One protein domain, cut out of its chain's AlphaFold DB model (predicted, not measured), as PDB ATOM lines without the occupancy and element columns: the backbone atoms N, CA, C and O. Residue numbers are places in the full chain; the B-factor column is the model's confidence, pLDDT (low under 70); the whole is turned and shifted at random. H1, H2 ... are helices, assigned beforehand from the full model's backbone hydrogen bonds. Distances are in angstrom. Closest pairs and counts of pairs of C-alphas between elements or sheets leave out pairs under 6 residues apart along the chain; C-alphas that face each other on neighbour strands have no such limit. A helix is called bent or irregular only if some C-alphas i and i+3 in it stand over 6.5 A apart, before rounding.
ATOM      1  N   ALA A  19      15.220 -46.723 -20.856       65.18
ATOM      2  CA  ALA A  19      16.197 -45.889 -20.166       65.18
ATOM      3  C   ALA A  19      16.011 -44.381 -20.416       65.18
ATOM      4  O   ALA A  19      16.218 -43.584 -19.504       65.18
ATOM      5  N   ARG A  20      15.612 -43.947 -21.623       70.74
ATOM      6  CA  ARG A  20      15.529 -42.509 -21.950       70.74
ATOM      7  C   ARG A  20      14.480 -41.741 -21.143       70.74
ATOM      8  O   ARG A  20      14.857 -40.719 -20.568       70.74
ATOM      9  N   PRO A  21      13.197 -42.162 -21.085       72.67
ATOM     10  CA  PRO A  21      12.195 -41.442 -20.304       72.67
ATOM     11  C   PRO A  21      12.522 -41.457 -18.807       72.67
ATOM     12  O   PRO A  21      12.293 -40.456 -18.137       72.67
ATOM     13  N   VAL A  22      13.116 -42.543 -18.302       84.15
ATOM     14  CA  VAL A  22      13.546 -42.652 -16.899       84.15
ATOM     15  C   VAL A  22      14.674 -41.665 -16.593       84.15
ATOM     16  O   VAL A  22      14.563 -40.894 -15.644       84.15
ATOM     17  N   LEU A  23      15.722 -41.627 -17.425       81.68
ATOM     18  CA  LEU A  23      16.822 -40.665 -17.297       81.68
ATOM     19  C   LEU A  23      16.317 -39.224 -17.371       81.68
ATOM     20  O   LEU A  23      16.642 -38.414 -16.507       81.68
ATOM     21  N   PHE A  24      15.496 -38.916 -18.378       82.71
ATOM     22  CA  PHE A  24      14.923 -37.586 -18.560       82.71
ATOM     23  C   PHE A  24      14.061 -37.175 -17.358       82.71
ATOM     24  O   PHE A  24      14.238 -36.086 -16.819       82.71
ATOM     25  N   GLY A  25      13.163 -38.055 -16.907       85.41
ATOM     26  CA  GLY A  25      12.291 -37.802 -15.762       85.41
ATOM     27  C   GLY A  25      13.076 -37.581 -14.471       85.41
ATOM     28  O   GLY A  25      12.849 -36.592 -13.778       85.41
ATOM     29  N   PHE A  26      14.054 -38.442 -14.179       87.35
ATOM     30  CA  PHE A  26      14.906 -38.300 -12.997       87.35
ATOM     31  C   PHE A  26      15.690 -36.986 -13.006       87.35
ATOM     32  O   PHE A  26      15.791 -36.308 -11.985       87.35
ATOM     33  N   MET A  27      16.219 -36.605 -14.166       85.54
ATOM     34  CA  MET A  27      16.942 -35.353 -14.354       85.54
ATOM     35  C   MET A  27      16.057 -34.124 -14.128       85.54
ATOM     36  O   MET A  27      16.474 -33.192 -13.442       85.54
ATOM     37  N   MET A  28      14.822 -34.138 -14.641       86.05
ATOM     38  CA  MET A  28      13.833 -33.085 -14.382       86.05
ATOM     39  C   MET A  28      13.521 -32.958 -12.888       86.05
ATOM     40  O   MET A  28      13.568 -31.857 -12.341       86.05
ATOM     41  N   ILE A  29      13.250 -34.083 -12.221       89.37
ATOM     42  CA  ILE A  29      12.918 -34.126 -10.790       89.37
ATOM     43  C   ILE A  29      14.104 -33.654  -9.947       89.37
ATOM     44  O   ILE A  29      13.937 -32.820  -9.060       89.37
ATOM     45  N   SER A  30      15.308 -34.136 -10.250       88.49
ATOM     46  CA  SER A  30      16.536 -33.727  -9.564       88.49
ATOM     47  C   SER A  30      16.775 -32.225  -9.710       88.49
ATOM     48  O   SER A  30      17.136 -31.560  -8.745       88.49
ATOM     49  N   ASN A  31      16.528 -31.654 -10.892       89.23
ATOM     50  CA  ASN A  31      16.697 -30.219 -11.100       89.23
ATOM     51  C   ASN A  31      15.640 -29.391 -10.344       89.23
ATOM     52  O   ASN A  31      15.977 -28.381  -9.731       89.23
ATOM     53  N   LEU A  32      14.378 -29.843 -10.324       91.11
ATOM     54  CA  LEU A  32      13.319 -29.247  -9.498       91.11
ATOM     55  C   LEU A  32      13.680 -29.282  -8.008       91.11
ATOM     56  O   LEU A  32      13.535 -28.275  -7.320       91.11
ATOM     57  N   ALA A  33      14.211 -30.406  -7.525       93.84
ATOM     58  CA  ALA A  33      14.683 -30.533  -6.150       93.84
ATOM     59  C   ALA A  33      15.818 -29.545  -5.843       93.84
ATOM     60  O   ALA A  33      15.851 -28.964  -4.762       93.84
ATOM     61  N   GLY A  34      16.707 -29.292  -6.807       93.63
ATOM     62  CA  GLY A  34      17.733 -28.258  -6.685       93.63
ATOM     63  C   GLY A  34      17.150 -26.849  -6.574       93.63
ATOM     64  O   GLY A  34      17.609 -26.073  -5.744       93.63
ATOM     65  N   VAL A  35      16.105 -26.521  -7.343       93.92
ATOM     66  CA  VAL A  35      15.397 -25.232  -7.201       93.92
ATOM     67  C   VAL A  35      14.774 -25.111  -5.812       93.92
ATOM     68  O   VAL A  35      14.966 -24.094  -5.151       93.92
ATOM     69  N   VAL A  36      14.094 -26.155  -5.332       95.54
ATOM     70  CA  VAL A  36      13.534 -26.183  -3.971       95.54
ATOM     71  C   VAL A  36      14.632 -25.981  -2.926       95.54
ATOM     72  O   VAL A  36      14.454 -25.187  -2.007       95.54
ATOM     73  N   LEU A  37      15.784 -26.637  -3.083       95.79
ATOM     74  CA  LEU A  37      16.914 -26.482  -2.171       95.79
ATOM     75  C   LEU A  37      17.442 -25.043  -2.151       95.79
ATOM     76  O   LEU A  37      17.681 -24.508  -1.071       95.79
ATOM     77  N   VAL A  38      17.560 -24.383  -3.309       96.06
ATOM     78  CA  VAL A  38      17.918 -22.956  -3.361       96.06
ATOM     79  C   VAL A  38      16.904 -22.123  -2.600       96.06
ATOM     80  O   VAL A  38      17.317 -21.320  -1.775       96.06
ATOM     81  N   LEU A  39      15.605 -22.318  -2.846       94.01
ATOM     82  CA  LEU A  39      14.548 -21.565  -2.167       94.01
ATOM     83  C   LEU A  39      14.639 -21.739  -0.649       94.01
ATOM     84  O   LEU A  39      14.615 -20.752   0.078       94.01
ATOM     85  N   VAL A  40      14.854 -22.964  -0.165       96.17
ATOM     86  CA  VAL A  40      15.090 -23.224   1.261       96.17
ATOM     87  C   VAL A  40      16.333 -22.478   1.759       96.17
ATOM     88  O   VAL A  40      16.277 -21.817   2.792       96.17
ATOM     89  N   LEU A  41      17.448 -22.514   1.029       94.23
ATOM     90  CA  LEU A  41      18.674 -21.828   1.444       94.23
ATOM     91  C   LEU A  41      18.519 -20.299   1.474       94.23
ATOM     92  O   LEU A  41      18.962 -19.660   2.423       94.23
ATOM     93  N   VAL A  42      17.890 -19.703   0.460       94.16
ATOM     94  CA  VAL A  42      17.812 -18.240   0.313       94.16
ATOM     95  C   VAL A  42      16.607 -17.614   1.013       94.16
ATOM     96  O   VAL A  42      16.622 -16.410   1.236       94.16
ATOM     97  N   ILE A  43      15.572 -18.380   1.355       94.63
ATOM     98  CA  ILE A  43      14.397 -17.870   2.082       94.63
ATOM     99  C   ILE A  43      14.473 -18.261   3.558       94.63
ATOM    100  O   ILE A  43      14.187 -17.438   4.421       94.63
ATOM    101  N   VAL A  44      14.877 -19.499   3.862       95.62
ATOM    102  CA  VAL A  44      14.846 -20.036   5.232       95.62
ATOM    103  C   VAL A  44      16.215 -19.965   5.902       95.62
ATOM    104  O   VAL A  44      16.314 -19.467   7.019       95.62
ATOM    105  N   ALA A  45      17.278 -20.456   5.254       95.30
ATOM    106  CA  ALA A  45      18.594 -20.540   5.901       95.30
ATOM    107  C   ALA A  45      19.302 -19.178   5.998       95.30
ATOM    108  O   ALA A  45      19.961 -18.891   6.994       95.30
ATOM    109  N   ILE A  46      19.167 -18.338   4.970       93.87
ATOM    110  CA  ILE A  46      19.754 -16.997   4.904       93.87
ATOM    111  C   ILE A  46      18.630 -16.007   4.575       93.87
ATOM    112  O   ILE A  46      18.502 -15.605   3.420       93.87
ATOM    113  N   PRO A  47      17.778 -15.629   5.542       93.26
ATOM    114  CA  PRO A  47      16.581 -14.831   5.267       93.26
ATOM    115  C   PRO A  47      16.898 -13.389   4.843       93.26
ATOM    116  O   PRO A  47      16.102 -12.773   4.144       93.26
ATOM    117  N   THR A  48      18.067 -12.852   5.208       93.25
ATOM    118  CA  THR A  48      18.497 -11.493   4.854       93.25
ATOM    119  C   THR A  48      19.508 -11.491   3.699       93.25
ATOM    120  O   THR A  48      20.399 -12.343   3.660       93.25
ATOM    121  N   PRO A  49      19.420 -10.545   2.749       93.42
ATOM    122  CA  PRO A  49      18.279  -9.663   2.478       93.42
ATOM    123  C   PRO A  49      17.046 -10.439   1.979       93.42
ATOM    124  O   PRO A  49      17.180 -11.549   1.453       93.42
ATOM    125  N   ASP A  50      15.860  -9.855   2.157       94.10
ATOM    126  CA  ASP A  50      14.580 -10.479   1.807       94.10
ATOM    127  C   ASP A  50      14.414 -10.605   0.283       94.10
ATOM    128  O   ASP A  50      14.536  -9.634  -0.458       94.10
ATOM    129  N   MET A  51      14.118 -11.818  -0.194       92.29
ATOM    130  CA  MET A  51      13.876 -12.085  -1.618       92.29
ATOM    131  C   MET A  51      12.534 -11.517  -2.100       92.29
ATOM    132  O   MET A  51      12.314 -11.436  -3.307       92.29
ATOM    133  N   PHE A  52      11.631 -11.153  -1.190       94.70
ATOM    134  CA  PHE A  52      10.298 -10.635  -1.502       94.70
ATOM    135  C   PHE A  52      10.172  -9.126  -1.270       94.70
ATOM    136  O   PHE A  52       9.068  -8.582  -1.330       94.70
ATOM    137  N   ALA A  53      11.295  -8.433  -1.062       94.25
ATOM    138  CA  ALA A  53      11.299  -6.985  -0.961       94.25
ATOM    139  C   ALA A  53      10.798  -6.342  -2.277       94.25
ATOM    140  O   ALA A  53      11.085  -6.863  -3.367       94.25
ATOM    141  N   PRO A  54      10.060  -5.214  -2.220       94.95
ATOM    142  CA  PRO A  54       9.439  -4.606  -3.399       94.95
ATOM    143  C   PRO A  54      10.413  -4.313  -4.548       94.95
ATOM    144  O   PRO A  54      10.028  -4.383  -5.716       94.95
ATOM    145  N   GLU A  55      11.680  -4.019  -4.244       93.95
ATOM    146  CA  GLU A  55      12.700  -3.657  -5.235       93.95
ATOM    147  C   GLU A  55      13.164  -4.856  -6.078       93.95
ATOM    148  O   GLU A  55      13.607  -4.683  -7.219       93.95
ATOM    149  N   VAL A  56      13.059  -6.075  -5.535       95.49
ATOM    150  CA  VAL A  56      13.504  -7.324  -6.179       95.49
ATOM    151  C   VAL A  56      12.355  -8.259  -6.550       95.49
ATOM    152  O   VAL A  56      12.575  -9.226  -7.275       95.49
ATOM    153  N   LEU A  57      11.121  -7.956  -6.136       94.96
ATOM    154  CA  LEU A  57       9.951  -8.812  -6.349       94.96
ATOM    155  C   LEU A  57       9.724  -9.167  -7.829       94.96
ATOM    156  O   LEU A  57       9.372 -10.297  -8.154       94.96
ATOM    157  N   TRP A  58       9.990  -8.235  -8.748       96.01
ATOM    158  CA  TRP A  58       9.887  -8.485 -10.193       96.01
ATOM    159  C   TRP A  58      10.894  -9.541 -10.696       96.01
ATOM    160  O   TRP A  58      10.634 -10.222 -11.691       96.01
ATOM    161  N   ILE A  59      12.026  -9.713 -10.005       96.28
ATOM    162  CA  ILE A  59      13.007 -10.771 -10.270       96.28
ATOM    163  C   ILE A  59      12.485 -12.094  -9.709       96.28
ATOM    164  O   ILE A  59      12.474 -13.089 -10.431       96.28
ATOM    165  N   THR A  60      12.035 -12.104  -8.453       94.95
ATOM    166  CA  THR A  60      11.615 -13.309  -7.717       94.95
ATOM    167  C   THR A  60      10.328 -13.926  -8.256       94.95
ATOM    168  O   THR A  60      10.266 -15.136  -8.437       94.95
ATOM    169  N   GLU A  61       9.320 -13.108  -8.556       94.37
ATOM    170  CA  GLU A  61       7.998 -13.560  -9.019       94.37
ATOM    171  C   GLU A  61       7.881 -13.562 -10.550       94.37
ATOM    172  O   GLU A  61       7.060 -14.274 -11.126       94.37
ATOM    173  N   GLY A  62       8.708 -12.771 -11.237       94.43
ATOM    174  CA  GLY A  62       8.692 -12.659 -12.695       94.43
ATOM    175  C   GLY A  62       9.813 -13.455 -13.354       94.43
ATOM    176  O   GLY A  62       9.593 -14.498 -13.973       94.43
ATOM    177  N   VAL A  63      11.041 -12.943 -13.251       96.44
ATOM    178  CA  VAL A  63      12.195 -13.469 -14.001       96.44
ATOM    179  C   VAL A  63      12.555 -14.895 -13.582       96.44
ATOM    180  O   VAL A  63      12.871 -15.723 -14.439       96.44
ATOM    181  N   LEU A  64      12.501 -15.196 -12.285       94.42
ATOM    182  CA  LEU A  64      12.896 -16.483 -11.725       94.42
ATOM    183  C   LEU A  64      12.015 -17.641 -12.225       94.42
ATOM    184  O   LEU A  64      12.580 -18.561 -12.824       94.42
ATOM    185  N   PRO A  65      10.672 -17.617 -12.094       94.71
ATOM    186  CA  PRO A  65       9.817 -18.668 -12.641       94.71
ATOM    187  C   PRO A  65       9.981 -18.845 -14.152       94.71
ATOM    188  O   PRO A  65      10.089 -19.974 -14.634       94.71
ATOM    189  N   VAL A  66      10.072 -17.742 -14.906       94.82
ATOM    190  CA  VAL A  66      10.274 -17.785 -16.365       94.82
ATOM    191  C   VAL A  66      11.597 -18.465 -16.712       94.82
ATOM    192  O   VAL A  66      11.629 -19.351 -17.568       94.82
ATOM    193  N   TYR A  67      12.685 -18.104 -16.028       93.07
ATOM    194  CA  TYR A  67      13.983 -18.739 -16.219       93.07
ATOM    195  C   TYR A  67      13.942 -20.227 -15.873       93.07
ATOM    196  O   TYR A  67      14.434 -21.032 -16.658       93.07
ATOM    197  N   VAL A  68      13.341 -20.609 -14.741       91.27
ATOM    198  CA  VAL A  68      13.233 -22.013 -14.315       91.27
ATOM    199  C   VAL A  68      12.499 -22.838 -15.375       91.27
ATOM    200  O   VAL A  68      13.013 -23.869 -15.813       91.27
ATOM    201  N   VAL A  69      11.356 -22.350 -15.870       89.64
ATOM    202  CA  VAL A  69      10.594 -23.011 -16.941       89.64
ATOM    203  C   VAL A  69      11.413 -23.105 -18.230       89.64
ATOM    204  O   VAL A  69      11.473 -24.173 -18.846       89.64
ATOM    205  N   MET A  70      12.084 -22.027 -18.650       87.64
ATOM    206  CA  MET A  70      12.916 -22.040 -19.860       87.64
ATOM    207  C   MET A  70      14.112 -22.985 -19.737       87.64
ATOM    208  O   MET A  70      14.384 -23.754 -20.662       87.64
ATOM    209  N   ALA A  71      14.810 -22.954 -18.603       84.75
ATOM    210  CA  ALA A  71      15.959 -23.801 -18.333       84.75
ATOM    211  C   ALA A  71      15.548 -25.272 -18.391       84.75
ATOM    212  O   ALA A  71      16.204 -26.040 -19.091       84.75
ATOM    213  N   MET A  72      14.432 -25.638 -17.746       78.43
ATOM    214  CA  MET A  72      13.887 -27.001 -17.728       78.43
ATOM    215  C   MET A  72      13.411 -27.487 -19.099       78.43
ATOM    216  O   MET A  72      13.626 -28.647 -19.441       78.43
ATOM    217  N   THR A  73      12.795 -26.626 -19.909       75.74
ATOM    218  CA  THR A  73      12.199 -27.034 -21.191       75.74
ATOM    219  C   THR A  73      13.196 -27.002 -22.349       75.74
ATOM    220  O   THR A  73      13.462 -28.031 -22.973       75.74
ATOM    221  N   PHE A  74      13.772 -25.835 -22.645       66.46
ATOM    222  CA  PHE A  74      14.581 -25.627 -23.847       66.46
ATOM    223  C   PHE A  74      15.974 -26.247 -23.733       66.46
ATOM    224  O   PHE A  74      16.436 -26.891 -24.678       66.46
ATOM    225  N   GLY A  75      16.638 -26.083 -22.582       62.66
ATOM    226  CA  GLY A  75      18.008 -26.559 -22.385       62.66
ATOM    227  C   GLY A  75      18.100 -28.085 -22.366       62.66
ATOM    228  O   GLY A  75      18.912 -28.681 -23.077       62.66
ATOM    229  N   TRP A  76      17.229 -28.731 -21.594       68.21
ATOM    230  CA  TRP A  76      17.335 -30.165 -21.339       68.21
ATOM    231  C   TRP A  76      16.911 -31.035 -22.512       68.21
ATOM    232  O   TRP A  76      17.637 -31.962 -22.866       68.21
ATOM    233  N   VAL A  77      15.767 -30.751 -23.143       65.08
ATOM    234  CA  VAL A  77      15.258 -31.604 -24.228       65.08
ATOM    235  C   VAL A  77      16.227 -31.606 -25.408       65.08
ATOM    236  O   VAL A  77      16.570 -32.671 -25.918       65.08
ATOM    237  N   TRP A  78      16.724 -30.439 -25.826       65.39
ATOM    238  CA  TRP A  78      17.664 -30.367 -26.945       65.39
ATOM    239  C   TRP A  78      18.986 -31.086 -26.634       65.39
ATOM    240  O   TRP A  78      19.490 -31.856 -27.457       65.39
ATOM    241  N   LEU A  79      19.526 -30.880 -25.430       65.93
ATOM    242  CA  LEU A  79      20.851 -31.375 -25.074       65.93
ATOM    243  C   LEU A  79      20.842 -32.882 -24.775       65.93
ATOM    244  O   LEU A  79      21.683 -33.602 -25.312       65.93
ATOM    245  N   ILE A  80      19.837 -33.393 -24.051       68.44
ATOM    246  CA  ILE A  80      19.651 -34.838 -23.837       68.44
ATOM    247  C   ILE A  80      19.463 -35.554 -25.172       68.44
ATOM    248  O   ILE A  80      20.118 -36.569 -25.415       68.44
ATOM    249  N   LYS A  81      18.619 -35.031 -26.075       64.87
ATOM    250  CA  LYS A  81      18.413 -35.659 -27.389       64.87
ATOM    251  C   LYS A  81      19.719 -35.758 -28.166       64.87
ATOM    252  O   LYS A  81      19.980 -36.796 -28.767       64.87
ATOM    253  N   ARG A  82      20.564 -34.725 -28.122       67.73
ATOM    254  CA  ARG A  82      21.873 -34.742 -28.786       67.73
ATOM    255  C   ARG A  82      22.834 -35.755 -28.162       67.73
ATOM    256  O   ARG A  82      23.552 -36.428 -28.896       67.73
ATOM    257  N   VAL A  83      22.835 -35.886 -26.836       64.35
ATOM    258  CA  VAL A  83      23.696 -36.845 -26.124       64.35
ATOM    259  C   VAL A  83      23.248 -38.285 -26.376       64.35
ATOM    260  O   VAL A  83      24.071 -39.134 -26.711       64.35
ATOM    261  N   LEU A  84      21.944 -38.549 -26.299       66.56
ATOM    262  CA  LEU A  84      21.374 -39.886 -26.472       66.56
ATOM    263  C   LEU A  84      21.223 -40.304 -27.942       66.56
ATOM    264  O   LEU A  84      21.109 -41.498 -28.219       66.56
ATOM    265  N   ALA A  85      21.246 -39.365 -28.896       64.32
ATOM    266  CA  ALA A  85      21.295 -39.683 -30.323       64.32
ATOM    267  C   ALA A  85      22.552 -40.487 -30.692       64.32
ATOM    268  O   ALA A  85      22.486 -41.324 -31.586       64.32
ATOM    269  N   GLY A  86      23.659 -40.296 -29.961       58.89
ATOM    270  CA  GLY A  86      24.883 -41.090 -30.113       58.89
ATOM    271  C   GLY A  86      24.777 -42.535 -29.610       58.89
ATOM    272  O   GLY A  86      25.671 -43.326 -29.877       58.89
ATOM    273  N   LEU A  87      23.694 -42.892 -28.908       56.14
ATOM    274  CA  LEU A  87      23.404 -44.252 -28.433       56.14
ATOM    275  C   LEU A  87      22.375 -44.978 -29.320       56.14
ATOM    276  O   LEU A  87      21.917 -46.058 -28.974       56.14
ATOM    277  N   ARG A  88      21.966 -44.399 -30.463       56.74
ATOM    278  CA  ARG A  88      20.964 -45.020 -31.358       56.74
ATOM    279  C   ARG A  88      21.443 -46.315 -32.023       56.74
ATOM    280  O   ARG A  88      20.604 -47.031 -32.555       56.74
ATOM    281  N   TRP A  89      22.739 -46.628 -31.952       52.60
ATOM    282  CA  TRP A  89      23.316 -47.868 -32.480       52.60
ATOM    283  C   TRP A  89      22.668 -49.125 -31.883       52.60
ATOM    284  O   TRP A  89      22.551 -50.120 -32.589       52.60
ATOM    285  N   ALA A  98      34.457 -47.661 -32.939       69.25
ATOM    286  CA  ALA A  98      35.232 -47.095 -31.823       69.25
ATOM    287  C   ALA A  98      34.725 -45.703 -31.367       69.25
ATOM    288  O   ALA A  98      34.850 -45.321 -30.200       69.25
ATOM    289  N   LYS A  99      34.115 -44.933 -32.283       68.98
ATOM    290  CA  LYS A  99      33.448 -43.656 -31.981       68.98
ATOM    291  C   LYS A  99      32.200 -43.843 -31.109       68.98
ATOM    292  O   LYS A  99      31.980 -43.028 -30.213       68.98
ATOM    293  N   ASP A 100      31.429 -44.903 -31.335       67.96
ATOM    294  CA  ASP A 100      30.209 -45.214 -30.583       67.96
ATOM    295  C   ASP A 100      30.552 -45.711 -29.184       67.96
ATOM    296  O   ASP A 100      29.996 -45.204 -28.211       67.96
ATOM    297  N   GLN A 101      31.564 -46.579 -29.064       68.83
ATOM    298  CA  GLN A 101      32.117 -46.990 -27.771       68.83
ATOM    299  C   GLN A 101      32.540 -45.765 -26.945       68.83
ATOM    300  O   GLN A 101      32.115 -45.593 -25.803       68.83
ATOM    301  N   ARG A 102      33.313 -44.842 -27.538       71.41
ATOM    302  CA  ARG A 102      33.729 -43.606 -26.854       71.41
ATOM    303  C   ARG A 102      32.541 -42.721 -26.467       71.41
ATOM    304  O   ARG A 102      32.552 -42.119 -25.396       71.41
ATOM    305  N   ASN A 103      31.526 -42.610 -27.321       73.00
ATOM    306  CA  ASN A 103      30.324 -41.840 -27.010       73.00
ATOM    307  C   ASN A 103      29.509 -42.467 -25.873       73.00
ATOM    308  O   ASN A 103      28.992 -41.713 -25.052       73.00
ATOM    309  N   ALA A 104      29.444 -43.800 -25.788       71.98
ATOM    310  CA  ALA A 104      28.790 -44.505 -24.690       71.98
ATOM    311  C   ALA A 104      29.468 -44.199 -23.345       71.98
ATOM    312  O   ALA A 104      28.788 -43.831 -22.390       71.98
ATOM    313  N   PHE A 105      30.804 -44.223 -23.291       78.26
ATOM    314  CA  PHE A 105      31.550 -43.868 -22.074       78.26
ATOM    315  C   PHE A 105      31.457 -42.381 -21.696       78.26
ATOM    316  O   PHE A 105      31.498 -42.041 -20.519       78.26
ATOM    317  N   LEU A 106      31.319 -41.476 -22.671       82.15
ATOM    318  CA  LEU A 106      31.193 -40.033 -22.411       82.15
ATOM    319  C   LEU A 106      29.756 -39.583 -22.112       82.15
ATOM    320  O   LEU A 106      29.552 -38.429 -21.728       82.15
ATOM    321  N   ALA A 107      28.757 -40.446 -22.310       81.70
ATOM    322  CA  ALA A 107      27.354 -40.089 -22.133       81.70
ATOM    323  C   ALA A 107      27.016 -39.626 -20.698       81.70
ATOM    324  O   ALA A 107      26.410 -38.558 -20.594       81.70
ATOM    325  N   PRO A 108      27.447 -40.302 -19.608       84.31
ATOM    326  CA  PRO A 108      27.165 -39.849 -18.240       84.31
ATOM    327  C   PRO A 108      27.684 -38.432 -17.969       84.31
ATOM    328  O   PRO A 108      26.948 -37.572 -17.488       84.31
ATOM    329  N   TRP A 109      28.926 -38.150 -18.372       85.14
ATOM    330  CA  TRP A 109      29.532 -36.825 -18.234       85.14
ATOM    331  C   TRP A 109      28.775 -35.752 -19.024       85.14
ATOM    332  O   TRP A 109      28.457 -34.689 -18.499       85.14
ATOM    333  N   ARG A 110      28.432 -36.030 -20.288       85.08
ATOM    334  CA  ARG A 110      27.685 -35.075 -21.123       85.08
ATOM    335  C   ARG A 110      26.283 -34.796 -20.580       85.08
ATOM    336  O   ARG A 110      25.797 -33.680 -20.734       85.08
ATOM    337  N   LEU A 111      25.648 -35.789 -19.958       84.26
ATOM    338  CA  LEU A 111      24.364 -35.621 -19.280       84.26
ATOM    339  C   LEU A 111      24.507 -34.767 -18.014       84.26
ATOM    340  O   LEU A 111      23.681 -33.889 -17.791       84.26
ATOM    341  N   ALA A 112      25.572 -34.958 -17.234       87.56
ATOM    342  CA  ALA A 112      25.862 -34.152 -16.047       87.56
ATOM    343  C   ALA A 112      26.274 -32.705 -16.372       87.56
ATOM    344  O   ALA A 112      26.048 -31.803 -15.571       87.56
ATOM    345  N   LEU A 113      26.820 -32.446 -17.563       86.72
ATOM    346  CA  LEU A 113      27.111 -31.082 -18.011       86.72
ATOM    347  C   LEU A 113      25.849 -30.232 -18.211       86.72
ATOM    348  O   LEU A 113      25.929 -29.013 -18.094       86.72
ATOM    349  N   VAL A 114      24.696 -30.846 -18.499       85.96
ATOM    350  CA  VAL A 114      23.430 -30.117 -18.684       85.96
ATOM    351  C   VAL A 114      23.037 -29.338 -17.423       85.96
ATOM    352  O   VAL A 114      22.917 -28.111 -17.519       85.96
ATOM    353  N   PRO A 115      22.886 -29.978 -16.241       89.07
ATOM    354  CA  PRO A 115      22.599 -29.252 -15.019       89.07
ATOM    355  C   PRO A 115      23.740 -28.296 -14.671       89.07
ATOM    356  O   PRO A 115      23.432 -27.138 -14.413       89.07
ATOM    357  N   VAL A 116      25.018 -28.690 -14.770       91.26
ATOM    358  CA  VAL A 116      26.158 -27.796 -14.466       91.26
ATOM    359  C   VAL A 116      26.057 -26.480 -15.234       91.26
ATOM    360  O   VAL A 116      26.068 -25.416 -14.625       91.26
ATOM    361  N   VAL A 117      25.885 -26.535 -16.558       90.00
ATOM    362  CA  VAL A 117      25.780 -25.333 -17.395       90.00
ATOM    363  C   VAL A 117      24.535 -24.524 -17.043       90.00
ATOM    364  O   VAL A 117      24.625 -23.305 -16.914       90.00
ATOM    365  N   SER A 118      23.384 -25.174 -16.851       89.81
ATOM    366  CA  SER A 118      22.159 -24.461 -16.468       89.81
ATOM    367  C   SER A 118      22.303 -23.761 -15.113       89.81
ATOM    368  O   SER A 118      21.959 -22.591 -14.991       89.81
ATOM    369  N   TRP A 119      22.917 -24.416 -14.129       93.45
ATOM    370  CA  TRP A 119      23.167 -23.861 -12.807       93.45
ATOM    371  C   TRP A 119      24.174 -22.720 -12.852       93.45
ATOM    372  O   TRP A 119      23.941 -21.695 -12.223       93.45
ATOM    373  N   THR A 120      25.246 -22.836 -13.637       94.30
ATOM    374  CA  THR A 120      26.204 -21.741 -13.829       94.30
ATOM    375  C   THR A 120      25.554 -20.534 -14.506       94.30
ATOM    376  O   THR A 120      25.750 -19.410 -14.048       94.30
ATOM    377  N   ILE A 121      24.747 -20.743 -15.553       93.61
ATOM    378  CA  ILE A 121      24.026 -19.656 -16.232       93.61
ATOM    379  C   ILE A 121      23.040 -18.990 -15.270       93.61
ATOM    380  O   ILE A 121      23.014 -17.768 -15.189       93.61
ATOM    381  N   GLY A 122      22.248 -19.775 -14.534       94.11
ATOM    382  CA  GLY A 122      21.276 -19.255 -13.574       94.11
ATOM    383  C   GLY A 122      21.957 -18.498 -12.440       94.11
ATOM    384  O   GLY A 122      21.573 -17.374 -12.137       94.11
ATOM    385  N   SER A 123      23.021 -19.072 -11.878       96.48
ATOM    386  CA  SER A 123      23.841 -18.441 -10.843       96.48
ATOM    387  C   SER A 123      24.378 -17.089 -11.305       96.48
ATOM    388  O   SER A 123      24.146 -16.084 -10.639       96.48
ATOM    389  N   ALA A 124      25.005 -17.030 -12.484       97.45
ATOM    390  CA  ALA A 124      25.528 -15.788 -13.042       97.45
ATOM    391  C   ALA A 124      24.416 -14.769 -13.338       97.45
ATOM    392  O   ALA A 124      24.545 -13.599 -12.982       97.45
ATOM    393  N   LEU A 125      23.311 -15.205 -13.952       96.76
ATOM    394  CA  LEU A 125      22.178 -14.344 -14.288       96.76
ATOM    395  C   LEU A 125      21.568 -13.705 -13.036       96.76
ATOM    396  O   LEU A 125      21.437 -12.485 -12.979       96.76
ATOM    397  N   PHE A 126      21.222 -14.507 -12.026       97.14
ATOM    398  CA  PHE A 126      20.609 -13.988 -10.805       97.14
ATOM    399  C   PHE A 126      21.603 -13.218  -9.946       97.14
ATOM    400  O   PHE A 126      21.231 -12.182  -9.407       97.14
ATOM    401  N   ALA A 127      22.869 -13.634  -9.869       97.36
ATOM    402  CA  ALA A 127      23.889 -12.852  -9.177       97.36
ATOM    403  C   ALA A 127      24.014 -11.443  -9.779       97.36
ATOM    404  O   ALA A 127      24.078 -10.467  -9.040       97.36
ATOM    405  N   VAL A 128      23.979 -11.315 -11.111       98.18
ATOM    406  CA  VAL A 128      24.003 -10.006 -11.780       98.18
ATOM    407  C   VAL A 128      22.704  -9.231 -11.550       98.18
ATOM    408  O   VAL A 128      22.768  -8.052 -11.215       98.18
ATOM    409  N   LEU A 129      21.534  -9.856 -11.719       97.41
ATOM    410  CA  LEU A 129      20.243  -9.171 -11.573       97.41
ATOM    411  C   LEU A 129      20.018  -8.652 -10.150       97.41
ATOM    412  O   LEU A 129      19.707  -7.477  -9.979       97.41
ATOM    413  N   TYR A 130      20.232  -9.494  -9.141       97.01
ATOM    414  CA  TYR A 130      20.113  -9.077  -7.747       97.01
ATOM    415  C   TYR A 130      21.251  -8.141  -7.327       97.01
ATOM    416  O   TYR A 130      21.008  -7.153  -6.639       97.01
ATOM    417  N   GLY A 131      22.481  -8.394  -7.788       96.84
ATOM    418  CA  GLY A 131      23.639  -7.548  -7.491       96.84
ATOM    419  C   GLY A 131      23.513  -6.118  -8.019       96.84
ATOM    420  O   GLY A 131      24.089  -5.201  -7.441       96.84
ATOM    421  N   ARG A 132      22.724  -5.903  -9.081       96.78
ATOM    422  CA  ARG A 132      22.382  -4.562  -9.589       96.78
ATOM    423  C   ARG A 132      21.473  -3.773  -8.647       96.78
ATOM    424  O   ARG A 132      21.477  -2.550  -8.735       96.78
ATOM    425  N   VAL A 133      20.707  -4.451  -7.790       95.33
ATOM    426  CA  VAL A 133      19.865  -3.816  -6.765       95.33
ATOM    427  C   VAL A 133      20.674  -3.620  -5.485       95.33
ATOM    428  O   VAL A 133      20.792  -2.501  -4.997       95.33
ATOM    429  N   SER A 134      21.278  -4.691  -4.966       95.11
ATOM    430  CA  SER A 134      22.230  -4.621  -3.855       95.11
ATOM    431  C   SER A 134      23.200  -5.803  -3.882       95.11
ATOM    432  O   SER A 134      22.831  -6.951  -4.131       95.11
ATOM    433  N   TYR A 135      24.468  -5.533  -3.573       95.86
ATOM    434  CA  TYR A 135      25.502  -6.565  -3.503       95.86
ATOM    435  C   TYR A 135      25.289  -7.556  -2.350       95.86
ATOM    436  O   TYR A 135      25.839  -8.655  -2.394       95.86
ATOM    437  N   GLU A 136      24.455  -7.227  -1.360       95.36
ATOM    438  CA  GLU A 136      24.133  -8.109  -0.226       95.36
ATOM    439  C   GLU A 136      23.418  -9.398  -0.656       95.36
ATOM    440  O   GLU A 136      23.538 -10.436  -0.007       95.36
ATOM    441  N   TYR A 137      22.714  -9.365  -1.790       95.82
ATOM    442  CA  TYR A 137      22.043 -10.533  -2.356       95.82
ATOM    443  C   TYR A 137      23.023 -11.528  -2.999       95.82
ATOM    444  O   TYR A 137      22.743 -12.725  -3.083       95.82
ATOM    445  N   VAL A 138      24.176 -11.056  -3.479       96.68
ATOM    446  CA  VAL A 138      25.077 -11.848  -4.330       96.68
ATOM    447  C   VAL A 138      25.624 -13.090  -3.612       96.68
ATOM    448  O   VAL A 138      25.523 -14.176  -4.191       96.68
ATOM    449  N   PRO A 139      26.138 -13.012  -2.365       95.92
ATOM    450  CA  PRO A 139      26.689 -14.179  -1.682       95.92
ATOM    451  C   PRO A 139      25.670 -15.304  -1.494       95.92
ATOM    452  O   PRO A 139      25.982 -16.454  -1.792       95.92
ATOM    453  N   LYS A 140      24.437 -14.995  -1.063       94.96
ATOM    454  CA  LYS A 140      23.399 -16.020  -0.857       94.96
ATOM    455  C   LYS A 140      22.933 -16.649  -2.167       94.96
ATOM    456  O   LYS A 140      22.713 -17.857  -2.203       94.96
ATOM    457  N   ILE A 141      22.854 -15.874  -3.252       96.34
ATOM    458  CA  ILE A 141      22.532 -16.411  -4.578       96.34
ATOM    459  C   ILE A 141      23.652 -17.331  -5.063       96.34
ATOM    460  O   ILE A 141      23.369 -18.467  -5.440       96.34
ATOM    461  N   ILE A 142      24.915 -16.900  -5.012       96.67
ATOM    462  CA  ILE A 142      26.051 -17.722  -5.450       96.67
ATOM    463  C   ILE A 142      26.150 -18.992  -4.604       96.67
ATOM    464  O   ILE A 142      26.216 -20.080  -5.170       96.67
ATOM    465  N   LEU A 143      26.108 -18.893  -3.273       93.62
ATOM    466  CA  LEU A 143      26.198 -20.053  -2.380       93.62
ATOM    467  C   LEU A 143      25.010 -21.002  -2.560       93.62
ATOM    468  O   LEU A 143      25.216 -22.199  -2.747       93.62
ATOM    469  N   GLY A 144      23.781 -20.481  -2.576       95.23
ATOM    470  CA  GLY A 144      22.577 -21.291  -2.734       95.23
ATOM    471  C   GLY A 144      22.552 -22.033  -4.068       95.23
ATOM    472  O   GLY A 144      22.343 -23.248  -4.106       95.23
ATOM    473  N   THR A 145      22.815 -21.317  -5.165       95.98
ATOM    474  CA  THR A 145      22.785 -21.890  -6.521       95.98
ATOM    475  C   THR A 145      23.964 -22.812  -6.803       95.98
ATOM    476  O   THR A 145      23.763 -23.860  -7.410       95.98
ATOM    477  N   SER A 146      25.179 -22.484  -6.355       94.32
ATOM    478  CA  SER A 146      26.350 -23.345  -6.574       94.32
ATOM    479  C   SER A 146      26.275 -24.631  -5.756       94.32
ATOM    480  O   SER A 146      26.490 -25.703  -6.317       94.32
ATOM    481  N   LEU A 147      25.898 -24.560  -4.474       93.84
ATOM    482  CA  LEU A 147      25.760 -25.742  -3.623       93.84
ATOM    483  C   LEU A 147      24.693 -26.694  -4.173       93.84
ATOM    484  O   LEU A 147      24.960 -27.882  -4.364       93.84
ATOM    485  N   SER A 148      23.514 -26.159  -4.500       94.98
ATOM    486  CA  SER A 148      22.423 -26.941  -5.091       94.98
ATOM    487  C   SER A 148      22.822 -27.486  -6.461       94.98
ATOM    488  O   SER A 148      22.667 -28.673  -6.739       94.98
ATOM    489  N   GLY A 149      23.413 -26.643  -7.307       94.67
ATOM    490  CA  GLY A 149      23.828 -27.027  -8.646       94.67
ATOM    491  C   GLY A 149      24.860 -28.143  -8.656       94.67
ATOM    492  O   GLY A 149      24.699 -29.104  -9.406       94.67
ATOM    493  N   ILE A 150      25.878 -28.074  -7.799       94.72
ATOM    494  CA  ILE A 150      26.901 -29.119  -7.676       94.72
ATOM    495  C   ILE A 150      26.278 -30.413  -7.147       94.72
ATOM    496  O   ILE A 150      26.458 -31.465  -7.764       94.72
ATOM    497  N   ALA A 151      25.511 -30.347  -6.053       94.63
ATOM    498  CA  ALA A 151      24.910 -31.525  -5.428       94.63
ATOM    499  C   ALA A 151      23.967 -32.275  -6.387       94.63
ATOM    500  O   ALA A 151      24.065 -33.497  -6.550       94.63
ATOM    501  N   LEU A 152      23.088 -31.549  -7.083       93.36
ATOM    502  CA  LEU A 152      22.122 -32.155  -7.998       93.36
ATOM    503  C   LEU A 152      22.771 -32.579  -9.326       93.36
ATOM    504  O   LEU A 152      22.366 -33.592  -9.899       93.36
ATOM    505  N   SER A 153      23.826 -31.894  -9.783       92.31
ATOM    506  CA  SER A 153      24.611 -32.338 -10.948       92.31
ATOM    507  C   SER A 153      25.376 -33.630 -10.668       92.31
ATOM    508  O   SER A 153      25.367 -34.534 -11.502       92.31
ATOM    509  N   ALA A 154      25.994 -33.753  -9.488       94.70
ATOM    510  CA  ALA A 154      26.665 -34.979  -9.062       94.70
ATOM    511  C   ALA A 154      25.672 -36.146  -8.954       94.70
ATOM    512  O   ALA A 154      25.933 -37.238  -9.454       94.70
ATOM    513  N   THR A 155      24.489 -35.893  -8.391       94.14
ATOM    514  CA  THR A 155      23.408 -36.886  -8.320       94.14
ATOM    515  C   THR A 155      22.987 -37.360  -9.717       94.14
ATOM    516  O   THR A 155      22.875 -38.562  -9.959       94.14
ATOM    517  N   CYS A 156      22.832 -36.436 -10.674       90.40
ATOM    518  CA  CYS A 156      22.536 -36.776 -12.069       90.40
ATOM    519  C   CYS A 156      23.662 -37.582 -12.732       90.40
ATOM    520  O   CYS A 156      23.374 -38.507 -13.489       90.40
ATOM    521  N   TYR A 157      24.926 -37.251 -12.450       92.47
ATOM    522  CA  TYR A 157      26.085 -37.994 -12.950       92.47
ATOM    523  C   TYR A 157      26.058 -39.451 -12.478       92.47
ATOM    524  O   TYR A 157      26.079 -40.357 -13.311       92.47
ATOM    525  N   PHE A 158      25.946 -39.682 -11.165       93.06
ATOM    526  CA  PHE A 158      25.927 -41.035 -10.603       93.06
ATOM    527  C   PHE A 158      24.732 -41.842 -11.107       93.06
ATOM    528  O   PHE A 158      24.883 -43.004 -11.482       93.06
ATOM    529  N   PHE A 159      23.551 -41.225 -11.183       90.62
ATOM    530  CA  PHE A 159      22.369 -41.893 -11.717       90.62
ATOM    531  C   PHE A 159      22.549 -42.291 -13.187       90.62
ATOM    532  O   PHE A 159      22.254 -43.425 -13.567       90.62
ATOM    533  N   ALA A 160      23.082 -41.385 -14.014       87.61
ATOM    534  CA  ALA A 160      23.370 -41.673 -15.413       87.61
ATOM    535  C   ALA A 160      24.427 -42.776 -15.562       87.61
ATOM    536  O   ALA A 160      24.274 -43.643 -16.418       87.61
ATOM    537  N   GLU A 161      25.466 -42.787 -14.726       90.68
ATOM    538  CA  GLU A 161      26.487 -43.835 -14.732       90.68
ATOM    539  C   GLU A 161      25.891 -45.215 -14.413       90.68
ATOM    540  O   GLU A 161      26.160 -46.183 -15.126       90.68
ATOM    541  N   LEU A 162      25.037 -45.306 -13.388       91.54
ATOM    542  CA  LEU A 162      24.373 -46.556 -13.009       91.54
ATOM    543  C   LEU A 162      23.444 -47.064 -14.115       91.54
ATOM    544  O   LEU A 162      23.489 -48.242 -14.467       91.54
ATOM    545  N   MET A 163      22.646 -46.170 -14.700       85.23
ATOM    546  CA  MET A 163      21.719 -46.508 -15.783       85.23
ATOM    547  C   MET A 163      22.433 -46.907 -17.080       85.23
ATOM    548  O   MET A 163      21.920 -47.733 -17.830       85.23
ATOM    549  N   LEU A 164      23.605 -46.329 -17.364       82.17
ATOM    550  CA  LEU A 164      24.343 -46.559 -18.611       82.17
ATOM    551  C   LEU A 164      25.410 -47.660 -18.503       82.17
ATOM    552  O   LEU A 164      25.966 -48.065 -19.523       82.17
ATOM    553  N   ARG A 165      25.680 -48.194 -17.306       84.86
ATOM    554  CA  ARG A 165      26.640 -49.293 -17.110       84.86
ATOM    555  C   ARG A 165      26.342 -50.531 -17.976       84.86
ATOM    556  O   ARG A 165      27.290 -51.031 -18.582       84.86
ATOM    557  N   PRO A 166      25.085 -50.999 -18.131       80.53
ATOM    558  CA  PRO A 166      24.775 -52.108 -19.041       80.53
ATOM    559  C   PRO A 166      25.106 -51.798 -20.510       80.53
ATOM    560  O   PRO A 166      25.615 -52.649 -21.239       80.53
ATOM    561  N   ALA A 167      24.899 -50.554 -20.952       73.54
ATOM    562  CA  ALA A 167      25.275 -50.142 -22.304       73.54
ATOM    563  C   ALA A 167      26.804 -50.165 -22.491       73.54
ATOM    564  O   ALA A 167      27.300 -50.574 -23.542       73.54
ATOM    565  N   ALA A 168      27.565 -49.798 -21.454       75.62
ATOM    566  CA  ALA A 168      29.023 -49.879 -21.468       75.62
ATOM    567  C   ALA A 168      29.536 -51.331 -21.541       75.62
ATOM    568  O   ALA A 168      30.529 -51.586 -22.220       75.62
ATOM    569  N   THR A 169      28.861 -52.299 -20.909       79.99
ATOM    570  CA  THR A 169      29.255 -53.716 -21.013       79.99
ATOM    571  C   THR A 169      29.031 -54.278 -22.414       79.99
ATOM    572  O   THR A 169      29.889 -54.997 -22.922       79.99
ATOM    573  N   ILE A 170      27.938 -53.895 -23.084       74.87
ATOM    574  CA  ILE A 170      27.703 -54.269 -24.490       74.87
ATOM    575  C   ILE A 170      28.759 -53.610 -25.385       74.87
ATOM    576  O   ILE A 170      29.316 -54.256 -26.273       74.87
ATOM    577  N   ALA A 171      29.110 -52.352 -25.096       71.20
ATOM    578  CA  ALA A 171      30.165 -51.647 -25.812       71.20
ATOM    579  C   ALA A 171      31.526 -52.351 -25.720       71.20
ATOM    580  O   ALA A 171      32.270 -52.349 -26.697       71.20
ATOM    581  N   LEU A 172      31.842 -52.989 -24.588       72.66
ATOM    582  CA  LEU A 172      33.060 -53.791 -24.422       72.66
ATOM    583  C   LEU A 172      33.005 -55.129 -25.176       72.66
ATOM    584  O   LEU A 172      34.039 -55.599 -25.644       72.66
ATOM    585  N   GLY A 173      31.819 -55.727 -25.324       70.86
ATOM    586  CA  GLY A 173      31.636 -56.975 -26.072       70.86
ATOM    587  C   GLY A 173      31.855 -56.833 -27.585       70.86
ATOM    588  O   GLY A 173      32.238 -57.798 -28.237       70.86
ATOM    589  N   GLY A 174      31.658 -55.631 -28.140       64.64
ATOM    590  CA  GLY A 174      31.746 -55.360 -29.582       64.64
ATOM    591  C   GLY A 174      33.155 -55.379 -30.196       64.64
ATOM    592  O   GLY A 174      33.280 -55.224 -31.408       64.64
ATOM    593  N   GLY A 175      34.216 -55.554 -29.404       61.37
ATOM    594  CA  GLY A 175      35.580 -55.682 -29.919       61.37
ATOM    595  C   GLY A 175      36.656 -55.330 -28.896       61.37
ATOM    596  O   GLY A 175      36.479 -54.452 -28.051       61.37
TER     597      GLY A 175
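AT A GLANCE: This is residues 19 to 89 and 98 to 175 of the 184 residues of the protein "Adenylate cyclase domain protein" of Mycobacterium ulcerans str. Harvey (UniProt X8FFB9). What is the overall shape? Four long helical rods, H1, H2, H3b and H4a, stand side by side in an up-and-down bundle, each running against the one before it in the chain. Beyond one end of the bundle the bent helices H3 and H4 go on in two short arms, H3a and H4b, which pair with each other. How large is it and what is it made of? The printed part has 149 residues with four named helices in the order H1, H2, H3, H4 and no named strand, and its class is all helix. It is a rod spanning 62 by 24 by 21 A, only just loose, close to compact, with a radius of gyration of the C-alphas of 17.9 A.

IN THESE COORDINATES: Where do the first two helices run? H1, residues 19 to 45, starts at C-alpha 19 (16.197, -45.889, -20.166) and is 36.4 A long. H2, residues 57 to 85, is 40.7 A long, with a kink of 30 degrees near residue 64. Where do the bent helices run? H3, residues 98 to 131, was assigned as one helix by its hydrogen bonds but is bent, with C-alphas 105 and 108 7.1 A apart; its arms are H3a, residues 98 to 105, and H3b, residues 108 to 131, 34.2 A long. H4, residues 137 to 173, likewise one helix by its hydrogen bonds, is bent with C-alphas 163 and 166 7.2 A apart; its arms are H4a, residues 137 to 163, 38.4 A long, and H4b, residues 166 to 173, ending at C-alpha 173 (31.636, -56.975, -26.072).

HOW THE PARTS SIT: What does H1 touch? H1 touches H2 with residues 20 to 31 alone, closest at the C-alphas of Met 28 and Met 72, 6.9 A; this is a helical hairpin. H1 also touches H4a, opposite ways at a shallow tilt of 24 degrees, closest at the C-alphas of Val 38 and Gly 144, 5.0 A. How do the others meet? H2 touches H3b, closest at the C-alphas of Ala 71 and Ser 118, 6.5 A. H3b and H4a form a hairpin at a shallow tilt of 10 degrees, closest at the C-alphas of Ala 112 and Tyr 157, 4.9 A. H3a touches H4b, closest at the C-alphas of Gln 101 and Ala 171, 5.4 A. Are the helix backbones complete? Every O i to N i+4 pair is within hydrogen-bond range in H1, H3a, H4a and H4b, against 19 of 25 in H2 and 18 of 20 in H3b.

THE WHOLE: How are the helices linked? H1 to H2 is a long link and H3 to H4 a tight one; in the link across the cut, residues 90 to 97 are not printed, and C-alphas 89 and 98 are 12.0 A apart. Where is confidence low? The mean pLDDT of the printed part is 86.1, and residues 19, 74 to 89, 98 to 101 and 174 to 175 are under 70.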